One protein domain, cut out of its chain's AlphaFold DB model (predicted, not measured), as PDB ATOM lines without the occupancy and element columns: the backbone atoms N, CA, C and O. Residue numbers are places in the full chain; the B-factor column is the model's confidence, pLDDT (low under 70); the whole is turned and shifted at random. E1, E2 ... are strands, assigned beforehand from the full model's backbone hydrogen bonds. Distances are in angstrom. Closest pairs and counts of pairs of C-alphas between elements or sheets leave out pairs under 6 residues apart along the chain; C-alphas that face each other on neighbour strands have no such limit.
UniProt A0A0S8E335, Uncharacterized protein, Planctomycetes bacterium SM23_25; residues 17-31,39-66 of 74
ATOM      1  N   VAL A  17     566.465 584.242 459.600       91.50
ATOM      2  CA  VAL A  17     566.034 583.828 458.261       91.50
ATOM      3  C   VAL A  17     565.291 582.505 458.369       91.50
ATOM      4  O   VAL A  17     565.778 581.576 459.005       91.50
ATOM      5  N   TYR A  18     564.108 582.412 457.766       91.00
ATOM      6  CA  TYR A  18     563.350 581.163 457.711       91.00
ATOM      7  C   TYR A  18     563.954 580.211 456.675       91.00
ATOM      8  O   TYR A  18     563.980 580.535 455.489       91.00
ATOM      9  N   GLU A  19     564.385 579.034 457.123       89.75
ATOM     10  CA  GLU A  19     565.037 578.022 456.277       89.75
ATOM     11  C   GLU A  19     564.071 576.893 455.864       89.75
ATOM     12  O   GLU A  19     564.313 576.204 454.874       89.75
ATOM     13  N   GLY A  20     562.950 576.717 456.578       84.56
ATOM     14  CA  GLY A  20     561.959 575.659 456.324       84.56
ATOM     15  C   GLY A  20     561.598 574.864 457.581       84.56
ATOM     16  O   GLY A  20     562.348 574.874 458.546       84.56
ATOM     17  N   GLU A  21     560.449 574.179 457.597       85.62
ATOM     18  CA  GLU A  21     560.045 573.261 458.689       85.62
ATOM     19  C   GLU A  21     560.124 573.866 460.110       85.62
ATOM     20  O   GLU A  21     560.626 573.240 461.042       85.62
ATOM     21  N   ASP A  22     559.651 575.105 460.285       88.81
ATOM     22  CA  ASP A  22     559.745 575.863 461.549       88.81
ATOM     23  C   ASP A  22     561.188 576.173 462.012       88.81
ATOM     24  O   ASP A  22     561.407 576.555 463.166       88.81
ATOM     25  N   CYS A  23     562.177 576.030 461.126       90.56
ATOM     26  CA  CYS A  23     563.583 576.320 461.385       90.56
ATOM     27  C   CYS A  23     563.933 577.744 460.949       90.56
ATOM     28  O   CYS A  23     563.638 578.168 459.827       90.56
ATOM     29  N   TYR A  24     564.610 578.463 461.838       91.56
ATOM     30  CA  TYR A  24     565.051 579.833 461.630       91.56
ATOM     31  C   TYR A  24     566.533 579.946 461.972       91.56
ATOM     32  O   TYR A  24     566.966 579.503 463.032       91.56
ATOM     33  N   ARG A  25     567.322 580.539 461.080       91.50
ATOM     34  CA  ARG A  25     568.744 580.800 461.295       91.50
ATOM     35  C   ARG A  25     568.932 582.214 461.810       91.50
ATOM     36  O   ARG A  25     568.567 583.163 461.121       91.50
ATOM     37  N   ILE A  26     569.522 582.364 462.988       90.19
ATOM     38  CA  ILE A  26     569.764 583.683 463.577       90.19
ATOM     39  C   ILE A  26     570.819 584.410 462.746       90.19
ATOM     40  O   ILE A  26     571.909 583.890 462.516       90.19
ATOM     41  N   ILE A  27     570.488 585.616 462.296       91.00
ATOM     42  CA  ILE A  27     571.409 586.521 461.595       91.00
ATOM     43  C   ILE A  27     571.704 587.785 462.403       91.00
ATOM     44  O   ILE A  27     572.607 588.530 462.049       91.00
ATOM     45  N   SER A  28     570.968 588.008 463.494       85.69
ATOM     46  CA  SER A  28     571.240 589.082 464.444       85.69
ATOM     47  C   SER A  28     572.602 588.886 465.098       85.69
ATOM     48  O   SER A  28     572.878 587.808 465.628       85.69
ATOM     49  N   GLU A  29     573.419 589.931 465.094       80.19
ATOM     50  CA  GLU A  29     574.657 590.001 465.866       80.19
ATOM     51  C   GLU A  29     574.360 590.459 467.295       80.19
ATOM     52  O   GLU A  29     573.534 591.344 467.521       80.19
ATOM     53  N   ASN A  30     575.006 589.816 468.268       72.88
ATOM     54  CA  ASN A  30     574.965 590.275 469.648       72.88
ATOM     55  C   ASN A  30     575.878 591.502 469.767       72.88
ATOM     56  O   ASN A  30     577.101 591.357 469.803       72.88
ATOM     57  N   GLU A  31     575.291 592.699 469.773       68.19
ATOM     58  CA  GLU A  31     576.032 593.961 469.915       68.19
ATOM     59  C   GLU A  31     576.682 594.088 471.306       68.19
ATOM     60  O   GLU A  31     577.744 594.695 471.454       68.19
ATOM     61  N   TYR A  39     571.408 581.715 472.242       81.88
ATOM     62  CA  TYR A  39     571.558 581.488 470.810       81.88
ATOM     63  C   TYR A  39     572.365 582.624 470.181       81.88
ATOM     64  O   TYR A  39     572.103 583.795 470.459       81.88
ATOM     65  N   THR A  40     573.329 582.289 469.324       82.62
ATOM     66  CA  THR A  40     574.216 583.262 468.678       82.62
ATOM     67  C   THR A  40     573.981 583.339 467.172       82.62
ATOM     68  O   THR A  40     573.249 582.538 466.587       82.62
ATOM     69  N   THR A  41     574.574 584.340 466.523       87.31
ATOM     70  CA  THR A  41     574.536 584.481 465.064       87.31
ATOM     71  C   THR A  41     575.022 583.203 464.388       87.31
ATOM     72  O   THR A  41     576.119 582.717 464.651       87.31
ATOM     73  N   GLY A  42     574.217 582.673 463.476       87.31
ATOM     74  CA  GLY A  42     574.492 581.437 462.757       87.31
ATOM     75  C   GLY A  42     573.923 580.175 463.404       87.31
ATOM     76  O   GLY A  42     573.877 579.158 462.709       87.31
ATOM     77  N   ASP A  43     573.441 580.223 464.651       87.69
ATOM     78  CA  ASP A  43     572.682 579.115 465.233       87.69
ATOM     79  C   ASP A  43     571.337 578.947 464.513       87.69
ATOM     80  O   ASP A  43     570.666 579.915 464.131       87.69
ATOM     81  N   TYR A  44     570.926 577.691 464.359       90.25
ATOM     82  CA  TYR A  44     569.589 577.345 463.906       90.25
ATOM     83  C   TYR A  44     568.717 577.137 465.137       90.25
ATOM     84  O   TYR A  44     569.101 576.452 466.082       90.25
ATOM     85  N   VAL A  45     567.531 577.723 465.138       90.31
ATOM     86  CA  VAL A  45     566.558 577.591 466.218       90.31
ATOM     87  C   VAL A  45     565.215 577.198 465.645       90.31
ATOM     88  O   VAL A  45     564.835 577.611 464.546       90.31
ATOM     89  N   ARG A  46     564.480 576.387 466.395       90.81
ATOM     90  CA  ARG A  46     563.102 576.066 466.063       90.81
ATOM     91  C   ARG A  46     562.198 577.100 466.703       90.81
ATOM     92  O   ARG A  46     562.198 577.243 467.928       90.81
ATOM     93  N   CYS A  47     561.417 577.801 465.889       89.88
ATOM     94  CA  CYS A  47     560.440 578.751 466.399       89.88
ATOM     95  C   CYS A  47     559.060 578.115 466.427       89.88
ATOM     96  O   CYS A  47     558.627 577.484 465.468       89.88
ATOM     97  N   ARG A  48     558.329 578.329 467.516       89.62
ATOM     98  CA  ARG A  48     556.945 577.887 467.642       89.62
ATOM     99  C   ARG A  48     556.044 579.086 467.854       89.62
ATOM    100  O   ARG A  48     556.373 579.991 468.615       89.62
ATOM    101  N   SER A  49     554.883 579.091 467.208       90.25
ATOM    102  CA  SER A  49     553.862 580.095 467.496       90.25
ATOM    103  C   SER A  49     553.277 579.832 468.882       90.25
ATOM    104  O   SER A  49     552.661 578.786 469.103       90.25
ATOM    105  N   THR A  50     553.443 580.777 469.799       89.00
ATOM    106  CA  THR A  50     552.812 580.750 471.119       89.00
ATOM    107  C   THR A  50     551.949 581.989 471.318       89.00
ATOM    108  O   THR A  50     552.110 582.997 470.628       89.00
ATOM    109  N   THR A  51     551.004 581.907 472.249       90.88
ATOM    110  CA  THR A  51     550.227 583.078 472.669       90.88
ATOM    111  C   THR A  51     550.928 583.683 473.873       90.88
ATOM    112  O   THR A  51     551.080 583.022 474.899       90.88
ATOM    113  N   LEU A  52     551.391 584.922 473.732       85.25
ATOM    114  CA  LEU A  52     551.997 585.670 474.825       85.25
ATOM    115  C   LEU A  52     550.944 585.976 475.900       85.25
ATOM    116  O   LEU A  52     549.750 586.031 475.591       85.25
ATOM    117  N   PRO A  53     551.351 586.244 477.154       80.50
ATOM    118  CA  PRO A  53     550.423 586.657 478.212       80.50
ATOM    119  C   PRO A  53     549.621 587.921 477.857       80.50
ATOM    120  O   PRO A  53     548.527 588.118 478.377       80.50
ATOM    121  N   SER A  54     550.121 588.742 476.927       85.44
ATOM    122  CA  SER A  54     549.419 589.900 476.356       85.44
ATOM    123  C   SER A  54     548.242 589.532 475.432       85.44
ATOM    124  O   SER A  54     547.479 590.409 475.043       85.44
ATOM    125  N   GLY A  55     548.089 588.257 475.053       88.94
ATOM    126  CA  GLY A  55     547.055 587.764 474.133       88.94
ATOM    127  C   GLY A  55     547.442 587.799 472.648       88.94
ATOM    128  O   GLY A  55     546.667 587.359 471.799       88.94
ATOM    129  N   GLU A  56     548.635 588.288 472.314       91.69
ATOM    130  CA  GLU A  56     549.158 588.297 470.946       91.69
ATOM    131  C   GLU A  56     549.857 586.974 470.590       91.69
ATOM    132  O   GLU A  56     550.450 586.309 471.442       91.69
ATOM    133  N   ARG A  57     549.796 586.584 469.311       90.75
ATOM    134  CA  ARG A  57     550.542 585.432 468.794       90.75
ATOM    135  C   ARG A  57     551.935 585.881 468.375       90.75
ATOM    136  O   ARG A  57     552.055 586.707 467.476       90.75
ATOM    137  N   ALA A  58     552.957 585.288 468.981       87.94
ATOM    138  CA  ALA A  58     554.356 585.538 468.661       87.94
ATOM    139  C   ALA A  58     555.083 584.226 468.349       87.94
ATOM    140  O   ALA A  58     554.712 583.157 468.840       87.94
ATOM    141  N   LEU A  59     556.121 584.313 467.521       87.19
ATOM    142  CA  LEU A  59     557.052 583.215 467.296       87.19
ATOM    143  C   LEU A  59     558.136 583.271 468.364       87.19
ATOM    144  O   LEU A  59     558.765 584.308 468.562       87.19
ATOM    145  N   VAL A  60     558.329 582.151 469.048       88.50
ATOM    146  CA  VAL A  60     559.313 582.016 470.117       88.50
ATOM    147  C   VAL A  60     560.280 580.898 469.787       88.50
ATOM    148  O   VAL A  60     559.840 579.814 469.406       88.50
ATOM    149  N   ALA A  61     561.579 581.154 469.923       87.56
ATOM    150  CA  ALA A  61     562.584 580.103 469.833       87.56
ATOM    151  C   ALA A  61     562.383 579.150 471.017       87.56
ATOM    152  O   ALA A  61     562.461 579.567 472.171       87.56
ATOM    153  N   THR A  62     562.046 577.892 470.735       86.88
ATOM    154  CA  THR A  62     561.794 576.883 471.774       86.88
ATOM    155  C   THR A  62     562.964 575.938 471.971       86.88
ATOM    156  O   THR A  62     563.091 575.357 473.041       86.88
ATOM    157  N   GLU A  63     563.772 575.731 470.932       87.94
ATOM    158  CA  GLU A  63     564.869 574.766 470.954       87.94
ATOM    159  C   GLU A  63     565.956 575.156 469.948       87.94
ATOM    160  O   GLU A  63     565.651 575.659 468.861       87.94
ATOM    161  N   ARG A  64     567.221 574.890 470.294       87.75
ATOM    162  CA  ARG A  64     568.339 574.998 469.358       87.75
ATOM    163  C   ARG A  64     568.374 573.776 468.449       87.75
ATOM    164  O   ARG A  64     568.472 572.644 468.911       87.75
ATOM    165  N   LEU A  65     568.363 574.022 467.150       87.00
ATOM    166  CA  LEU A  65     568.605 573.011 466.141       87.00
ATOM    167  C   LEU A  65     570.107 572.917 465.907       87.00
ATOM    168  O   LEU A  65     570.761 573.863 465.472       87.00
ATOM    169  N   HIS A  66     570.661 571.748 466.188       75.31
ATOM    170  CA  HIS A  66     572.016 571.441 465.778       75.31
ATOM    171  C   HIS A  66     571.954 570.995 464.314       75.31
ATOM    172  O   HIS A  66     571.212 570.050 464.015       75.31
TER     173      HIS A  66
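This is residues 17 to 31 and 39 to 66 of the 74 residues of an uncharacterized protein of Planctomycetes bacterium SM23_25 (UniProt A0A0S8E335). A long, strongly twisted hairpin, E3 and E4, has a shorter hairpin, E1 and E2, set beside one end of it and turned well away from its line, and together they make one sheet. The printed part has 43 residues, with no named helix and four strands in chain order E1, E2, E3, E4, which is also the sheet's order, antiparallel throughout; the class is all strand. The whole is only just loose, close to compact, with a radius of gyration of the C-alphas of 11.2 A, and its outline is flat, spanning 30 by 27 by 15 A.

The inner strand E3, residues 44 to 51, and the edge strand E4, residues 57 to 65, form a hairpin at 150 degrees; N 48 and O 60 are 2.8 A apart and N 58 and O 50 2.9 A, within hydrogen-bond range. On its other side E3 is antiparallel to E2, residues 23 to 26, at 111 degrees, with N 24 and O 45 2.8 A apart; C-alphas 25 and 44, 4.4 A apart, face each other. E2 forms a hairpin with the edge strand E1, residues 17 to 20, at 158 degrees, with N 19 and O 23 2.9 A apart. E1 and E4 are apart.

E3 runs 22.0 A from C-alpha 44 at (569.589, 577.345, 463.906), and E4 runs 22.1 A to C-alpha 65 at (568.605, 573.011, 466.141). E1 begins at C-alpha 17, (566.034, 583.828, 458.261), and is 9.3 A long; E2 is 9.9 A long.

The C-alphas of Ser 54 and His 66 are the two farthest apart, at 31.0 A. Residues 32 to 38 are not printed, and C-alphas 31 and 39 are 13.3 A apart across this cut, in the link from E2 to E3. The links E1 to E2 and E3 to E4 are tight. The mean pLDDT of the printed part is 87.0, and residue 31 is under 70.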